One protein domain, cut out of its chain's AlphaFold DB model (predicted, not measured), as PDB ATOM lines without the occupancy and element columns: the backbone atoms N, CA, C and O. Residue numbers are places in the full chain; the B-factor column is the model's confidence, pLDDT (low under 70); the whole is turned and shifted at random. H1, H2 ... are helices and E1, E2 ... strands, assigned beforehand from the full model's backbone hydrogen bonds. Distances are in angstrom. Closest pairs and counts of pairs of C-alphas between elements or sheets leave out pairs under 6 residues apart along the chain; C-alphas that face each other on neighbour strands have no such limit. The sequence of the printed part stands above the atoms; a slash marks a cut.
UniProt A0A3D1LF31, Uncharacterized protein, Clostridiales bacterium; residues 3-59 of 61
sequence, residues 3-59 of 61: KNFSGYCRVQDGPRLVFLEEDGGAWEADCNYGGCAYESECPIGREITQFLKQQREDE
ATOM      1  N   LYS A   3     151.781 153.449 152.896       95.69
ATOM      2  CA  LYS A   3     153.117 153.966 152.589       95.69
ATOM      3  C   LYS A   3     153.258 155.426 152.990       95.69
ATOM      4  O   LYS A   3     152.362 156.230 152.774       95.69
ATOM      5  N   ASN A   4     154.438 155.778 153.495       97.69
ATOM      6  CA  ASN A   4     154.738 157.134 153.937       97.69
ATOM      7  C   ASN A   4     155.721 157.821 152.997       97.69
ATOM      8  O   ASN A   4     156.705 157.220 152.559       97.69
ATOM      9  N   PHE A   5     155.477 159.104 152.755       98.12
ATOM     10  CA  PHE A   5     156.329 159.980 151.961       98.12
ATOM     11  C   PHE A   5     156.649 161.226 152.771       98.12
ATOM     12  O   PHE A   5     155.792 161.759 153.472       98.12
ATOM     13  N   SER A   6     157.884 161.709 152.692       98.06
ATOM     14  CA  SER A   6     158.278 162.910 153.424       98.06
ATOM     15  C   SER A   6     159.130 163.826 152.569       98.06
ATOM     16  O   SER A   6     159.884 163.381 151.711       98.06
ATOM     17  N   GLY A   7     158.992 165.125 152.795       97.81
ATOM     18  CA  GLY A   7     159.732 166.127 152.046       97.81
ATOM     19  C   GLY A   7     159.294 167.538 152.401       97.81
ATOM     20  O   GLY A   7     158.421 167.748 153.243       97.81
ATOM     21  N   TYR A   8     159.908 168.523 151.754       98.25
ATOM     22  CA  TYR A   8     159.486 169.911 151.897       98.25
ATOM     23  C   TYR A   8     158.098 170.120 151.270       98.25
ATOM     24  O   TYR A   8     157.850 169.729 150.128       98.25
ATOM     25  N   CYS A   9     157.197 170.757 152.013       98.25
ATOM     26  CA  CYS A   9     155.860 171.131 151.581       98.25
ATOM     27  C   CYS A   9     155.739 172.652 151.548       98.25
ATOM     28  O   CYS A   9     155.752 173.313 152.586       98.25
ATOM     29  N   ARG A  10     155.531 173.210 150.351       98.12
ATOM     30  CA  ARG A  10     155.399 174.659 150.160       98.12
ATOM     31  C   ARG A  10     154.196 175.267 150.887       98.12
ATOM     32  O   ARG A  10     154.271 176.408 151.316       98.12
ATOM     33  N   VAL A  11     153.115 174.502 151.071       97.31
ATOM     34  CA  VAL A  11     151.921 174.940 151.822       97.31
ATOM     35  C   VAL A  11     152.236 175.175 153.302       97.31
ATOM     36  O   VAL A  11     151.681 176.088 153.901       97.31
ATOM     37  N   GLN A  12     153.113 174.353 153.888       96.75
ATOM     38  CA  GLN A  12     153.530 174.468 155.292       96.75
ATOM     39  C   GLN A  12     154.811 175.294 155.465       96.75
ATOM     40  O   GLN A  12     155.184 175.591 156.594       96.75
ATOM     41  N   ASP A  13     155.489 175.620 154.360       97.31
ATOM     42  CA  ASP A  13     156.848 176.164 154.329       97.31
ATOM     43  C   ASP A  13     157.822 175.379 155.228       97.31
ATOM     44  O   ASP A  13     158.590 175.929 156.013       97.31
ATOM     45  N   GLY A  14     157.761 174.048 155.141       98.25
ATOM     46  CA  GLY A  14     158.498 173.175 156.046       98.25
ATOM     47  C   GLY A  14     158.391 171.695 155.692       98.25
ATOM     48  O   GLY A  14     157.782 171.340 154.678       98.25
ATOM     49  N   PRO A  15     159.011 170.812 156.491       98.06
ATOM     50  CA  PRO A  15     158.916 169.374 156.289       98.06
ATOM     51  C   PRO A  15     157.492 168.880 156.564       98.06
ATOM     52  O   PRO A  15     156.884 169.243 157.569       98.06
ATOM     53  N   ARG A  16     156.991 168.000 155.697       97.94
ATOM     54  CA  ARG A  16     155.722 167.291 155.873       97.94
ATOM     55  C   ARG A  16     155.944 165.791 155.729       97.94
ATOM     56  O   ARG A  16     156.669 165.363 154.832       97.94
ATOM     57  N   LEU A  17     155.294 165.020 156.595       98.12
ATOM     58  CA  LEU A  17     155.059 163.589 156.419       98.12
ATOM     59  C   LEU A  17     153.647 163.421 155.850       98.12
ATOM     60  O   LEU A  17     152.726 164.084 156.324       98.12
ATOM     61  N   VAL A  18     153.507 162.595 154.820       98.06
ATOM     62  CA  VAL A  18     152.240 162.264 154.164       98.06
ATOM     63  C   VAL A  18     152.058 160.755 154.207       98.06
ATOM     64  O   VAL A  18     152.967 160.013 153.826       98.06
ATOM     65  N   PHE A  19     150.888 160.331 154.660       97.81
ATOM     66  CA  PHE A  19     150.438 158.948 154.683       97.81
ATOM     67  C   PHE A  19     149.600 158.689 153.431       97.81
ATOM     68  O   PHE A  19     148.703 159.466 153.103       97.81
ATOM     69  N   LEU A  20     149.935 157.622 152.711       97.56
ATOM     70  CA  LEU A  20     149.208 157.130 151.551       97.56
ATOM     71  C   LEU A  20     148.633 155.754 151.895       97.56
ATOM     72  O   LEU A  20     149.390 154.800 152.093       97.56
ATOM     73  N   GLU A  21     147.313 155.662 151.961       95.81
ATOM     74  CA  GLU A  21     146.578 154.452 152.320       95.81
ATOM     75  C   GLU A  21     145.803 153.932 151.109       95.81
ATOM     76  O   GLU A  21     145.259 154.699 150.318       95.81
ATOM     77  N   GLU A  22     145.793 152.618 150.938       94.00
ATOM     78  CA  GLU A  22     144.952 151.943 149.958       94.00
ATOM     79  C   GLU A  22     143.641 151.509 150.617       94.00
ATOM     80  O   GLU A  22     143.658 150.687 151.537       94.00
ATOM     81  N   ASP A  23     142.522 151.998 150.090       89.06
ATOM     82  CA  ASP A  23     141.173 151.613 150.492       89.06
ATOM     83  C   ASP A  23     140.367 151.163 149.266       89.06
ATOM     84  O   ASP A  23     140.163 151.911 148.310       89.06
ATOM     85  N   GLY A  24     139.934 149.900 149.264       85.31
ATOM     86  CA  GLY A  24     139.055 149.360 148.223       85.31
ATOM     87  C   GLY A  24     139.594 149.447 146.785       85.31
ATOM     88  O   GLY A  24     138.797 149.515 145.851       85.31
ATOM     89  N   GLY A  25     140.920 149.463 146.594       84.69
ATOM     90  CA  GLY A  25     141.573 149.626 145.284       84.69
ATOM     91  C   GLY A  25     141.773 151.085 144.850       84.69
ATOM     92  O   GLY A  25     142.326 151.347 143.780       84.69
ATOM     93  N   ALA A  26     141.359 152.046 145.673       89.44
ATOM     94  CA  ALA A  26     141.741 153.444 145.554       89.44
ATOM     95  C   ALA A  26     142.897 153.757 146.513       89.44
ATOM     96  O   ALA A  26     143.073 153.095 147.530       89.44
ATOM     97  N   TRP A  27     143.684 154.779 146.183       94.12
ATOM     98  CA  TRP A  27     144.746 155.280 147.052       94.12
ATOM     99  C   TRP A  27     144.413 156.696 147.500       94.12
ATOM    100  O   TRP A  27     144.185 157.571 146.659       94.12
ATOM    101  N   GLU A  28     144.442 156.929 148.805       95.75
ATOM    102  CA  GLU A  28     144.158 158.216 149.426       95.75
ATOM    103  C   GLU A  28     145.392 158.742 150.153       95.75
ATOM    104  O   GLU A  28     146.056 158.026 150.900       95.75
ATOM    105  N   ALA A  29     145.723 160.010 149.908       97.12
ATOM    106  CA  ALA A  29     146.793 160.703 150.611       97.12
ATOM    107  C   ALA A  29     146.191 161.643 151.658       97.12
ATOM    108  O   ALA A  29     145.273 162.400 151.350       97.12
ATOM    109  N   ASP A  30     146.786 161.723 152.847       96.56
ATOM    110  CA  ASP A  30     146.403 162.684 153.897       96.56
ATOM    111  C   ASP A  30     146.883 164.134 153.612       96.56
ATOM    112  O   ASP A  30     147.115 164.976 154.494       96.56
ATOM    113  N   CYS A  31     147.034 164.464 152.330       97.38
ATOM    114  CA  CYS A  31     147.283 165.802 151.820       97.38
ATOM    115  C   CYS A  31     146.502 166.033 150.522       97.38
ATOM    116  O   CYS A  31     145.922 165.119 149.953       97.38
ATOM    117  N   ASN A  32     146.521 167.264 150.009       97.62
ATOM    118  CA  ASN A  32     145.809 167.617 148.778       97.62
ATOM    119  C   ASN A  32     146.558 167.167 147.500       97.62
ATOM    120  O   ASN A  32     146.770 167.957 146.581       97.62
ATOM    121  N   TYR A  33     147.067 165.936 147.471       97.25
ATOM    122  CA  TYR A  33     147.762 165.368 146.315       97.25
ATOM    123  C   TYR A  33     146.832 165.312 145.084       97.25
ATOM    124  O   TYR A  33     145.663 164.965 145.212       97.25
ATOM    125  N   GLY A  34     147.331 165.700 143.902       95.12
ATOM    126  CA  GLY A  34     146.543 165.821 142.661       95.12
ATOM    127  C   GLY A  34     145.645 167.067 142.556       95.12
ATOM    128  O   GLY A  34     145.010 167.282 141.528       95.12
ATOM    129  N   GLY A  35     145.564 167.879 143.619       96.94
ATOM    130  CA  GLY A  35     144.799 169.132 143.645       96.94
ATOM    131  C   GLY A  35     145.527 170.297 144.321       96.94
ATOM    132  O   GLY A  35     144.931 171.344 144.584       96.94
ATOM    133  N   CYS A  36     146.806 170.129 144.666       97.88
ATOM    134  CA  CYS A  36     147.583 171.125 145.397       97.88
ATOM    135  C   CYS A  36     148.019 172.263 144.467       97.88
ATOM    136  O   CYS A  36     148.554 172.022 143.393       97.88
ATOM    137  N   ALA A  37     147.925 173.514 144.932       97.75
ATOM    138  CA  ALA A  37     148.380 174.687 144.172       97.75
ATOM    139  C   ALA A  37     149.880 174.659 143.803       97.75
ATOM    140  O   ALA A  37     150.301 175.369 142.896       97.75
ATOM    141  N   TYR A  38     150.679 173.842 144.499       97.56
ATOM    142  CA  TYR A  38     152.119 173.672 144.273       97.56
ATOM    143  C   TYR A  38     152.473 172.283 143.726       97.56
ATOM    144  O   TYR A  38     153.606 171.831 143.877       97.56
ATOM    145  N   GLU A  39     151.510 171.562 143.148       96.81
ATOM    146  CA  GLU A  39     151.695 170.182 142.682       96.81
ATOM    147  C   GLU A  39     152.885 170.025 141.726       96.81
ATOM    148  O   GLU A  39     153.683 169.107 141.908       96.81
ATOM    149  N   SER A  40     153.064 170.956 140.783       96.19
ATOM    150  CA  SER A  40     154.155 170.927 139.796       96.19
ATOM    151  C   SER A  40     155.557 170.953 140.410       96.19
ATOM    152  O   SER A  40     156.517 170.544 139.763       96.19
ATOM    153  N   GLU A  41     155.684 171.430 141.650       95.94
ATOM    154  CA  GLU A  41     156.949 171.575 142.377       95.94
ATOM    155  C   GLU A  41     157.007 170.683 143.629       95.94
ATOM    156  O   GLU A  41     157.985 170.721 144.375       95.94
ATOM    157  N   CYS A  42     155.971 169.879 143.892       98.25
ATOM    158  CA  CYS A  42     155.843 169.115 145.129       98.25
ATOM    159  C   CYS A  42     156.717 167.843 145.094       98.25
ATOM    160  O   CYS A  42     156.374 166.894 144.379       98.25
ATOM    161  N   PRO A  43     157.802 167.748 145.895       98.00
ATOM    162  CA  PRO A  43     158.655 166.559 145.895       98.00
ATOM    163  C   PRO A  43     157.900 165.317 146.390       98.00
ATOM    164  O   PRO A  43     158.021 164.253 145.791       98.00
ATOM    165  N   ILE A  44     157.045 165.479 147.407       98.38
ATOM    166  CA  ILE A  44     156.200 164.405 147.949       98.38
ATOM    167  C   ILE A  44     155.218 163.893 146.886       98.38
ATOM    168  O   ILE A  44     155.107 162.691 146.667       98.38
ATOM    169  N   GLY A  45     154.541 164.802 146.172       98.06
ATOM    170  CA  GLY A  45     153.600 164.432 145.112       98.06
ATOM    171  C   GLY A  45     154.279 163.677 143.967       98.06
ATOM    172  O   GLY A  45     153.718 162.716 143.436       98.06
ATOM    173  N   ARG A  46     155.523 164.040 143.632       98.19
ATOM    174  CA  ARG A  46     156.312 163.312 142.631       98.19
ATOM    175  C   ARG A  46     156.569 161.864 143.047       98.19
ATOM    176  O   ARG A  46     156.439 160.970 142.213       98.19
ATOM    177  N   GLU A  47     156.925 161.629 144.307       98.06
ATOM    178  CA  GLU A  47     157.179 160.279 144.821       98.06
ATOM    179  C   GLU A  47     155.898 159.442 144.904       98.06
ATOM    180  O   GLU A  47     155.906 158.290 144.465       98.06
ATOM    181  N   ILE A  48     154.782 160.030 145.354       97.62
ATOM    182  CA  ILE A  48     153.463 159.376 145.326       97.62
ATOM    183  C   ILE A  48     153.114 158.971 143.888       97.62
ATOM    184  O   ILE A  48     152.767 157.819 143.639       97.62
ATOM    185  N   THR A  49     153.285 159.875 142.918       97.12
ATOM    186  CA  THR A  49     153.021 159.582 141.496       97.12
ATOM    187  C   THR A  49     153.842 158.393 140.998       97.12
ATOM    188  O   THR A  49     153.325 157.542 140.277       97.12
ATOM    189  N   GLN A  50     155.131 158.340 141.341       96.62
ATOM    190  CA  GLN A  50     156.016 157.248 140.928       96.62
ATOM    191  C   GLN A  50     155.596 155.917 141.548       96.62
ATOM    192  O   GLN A  50     155.535 154.912 140.842       96.62
ATOM    193  N   PHE A  51     155.259 155.921 142.836       95.50
ATOM    194  CA  PHE A  51     154.773 154.734 143.523       95.50
ATOM    195  C   PHE A  51     153.463 154.217 142.917       95.50
ATOM    196  O   PHE A  51     153.374 153.042 142.580       95.50
ATOM    197  N   LEU A  52     152.480 155.093 142.691       94.38
ATOM    198  CA  LEU A  52     151.195 154.704 142.105       94.38
ATOM    199  C   LEU A  52     151.332 154.145 140.683       94.38
ATOM    200  O   LEU A  52     150.551 153.283 140.293       94.38
ATOM    201  N   LYS A  53     152.314 154.613 139.902       94.81
ATOM    202  CA  LYS A  53     152.619 154.025 138.588       94.81
ATOM    203  C   LYS A  53     153.126 152.590 138.720       94.81
ATOM    204  O   LYS A  53     152.624 151.729 138.013       94.81
ATOM    205  N   GLN A  54     154.037 152.339 139.660       92.38
ATOM    206  CA  GLN A  54     154.564 150.993 139.925       92.38
ATOM    207  C   GLN A  54     153.450 150.037 140.373       92.38
ATOM    208  O   GLN A  54     153.331 148.950 139.829       92.38
ATOM    209  N   GLN A  55     152.563 150.472 141.277       88.44
ATOM    210  CA  GLN A  55     151.457 149.626 141.753       88.44
ATOM    211  C   GLN A  55     150.490 149.189 140.641       88.44
ATOM    212  O   GLN A  55     149.928 148.106 140.725       88.44
ATOM    213  N   ARG A  56     150.309 150.002 139.592       82.94
ATOM    214  CA  ARG A  56     149.465 149.647 138.436       82.94
ATOM    215  C   ARG A  56     150.158 148.713 137.449       82.94
ATOM    216  O   ARG A  56     149.485 147.980 136.739       82.94
ATOM    217  N   GLU A  57     151.483 148.790 137.351       79.12
ATOM    218  CA  GLU A  57     152.276 147.908 136.486       79.12
ATOM    219  C   GLU A  57     152.413 146.499 137.084       79.12
ATOM    220  O   GLU A  57     152.539 145.532 136.336       79.12
ATOM    221  N   ASP A  58     152.330 146.383 138.412       67.69
ATOM    222  CA  ASP A  58     152.393 145.116 139.148       67.69
ATOM    223  C   ASP A  58     151.026 144.395 139.273       67.69
ATOM    224  O   ASP A  58     150.967 143.281 139.801       67.69
ATOM    225  N   GLU A  59     149.923 144.983 138.783       61.00
ATOM    226  CA  GLU A  59     148.588 144.361 138.788       61.00
ATOM    227  C   GLU A  59     148.452 143.374 137.602       61.00
ATOM    228  O   GLU A  59     148.528 143.790 136.441       61.00
TER     229      GLU A  59
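Overview. This is residues 3 to 59 of the 61 residues of an uncharacterized protein of Clostridiales bacterium (UniProt A0A3D1LF31). A narrow, staggered three-stranded sheet has one helix, H1, running lengthwise over one of its faces, in two layers; the helix's last turns stick out, with residues 53 to 59 standing free. A long loop, residues 30 to 42, leads from E3 to H1. The printed part has 57 residues, with three named strands and then one named helix, E1 E2 E3 H1, of mixed class. The sheet, in order E1 - E2 - E3, is antiparallel throughout. The whole is compact, with a radius of gyration of the C-alphas of 11.4 A, and only just elongated, spanning 36 by 18 by 18 A.

Along the chain. Find C-alpha 3 at (153.117, 153.966, 152.589), where E1 begins; it covers residues 3 to 9, 17.4 A long. E2, residues 14 to 23, runs 28.2 A, and E3, residues 26 to 29, runs 10.2 A. H1, residues 43 to 57, runs 21.8 A to C-alpha 57 at (152.276, 147.908, 136.486).

Arrangement. Start with the sheet, a meander, each strand the antiparallel neighbour of the one before. In the hairpin E1 and E2, look for N 5 and O 18, 2.9 A apart, within hydrogen-bond range. In the hairpin E2 and E3, N 23 and O 26 are within that range at 2.8 A. E2 pairs with E1 over residues 14 to 20 and with E3 over 20 to 23; E1 and E3 are apart. H1 is on the sheet at a height of 10.2 A, over E2, along the strands at 14 degrees to E2 on the local plane. The closest C-alphas of E1 and H1, those of Gly 7 and Ile 44, are 5.7 A apart. In H1 every O i to N i+4 pair is within hydrogen-bond range.

Size, cuts and confidence. The farthest C-alphas, those of Asp 13 and Glu 59, are 36.3 A apart. The printed part has no cut; the link E3 to H1 is long. Look to residues 58 to 59 for pLDDT under 70.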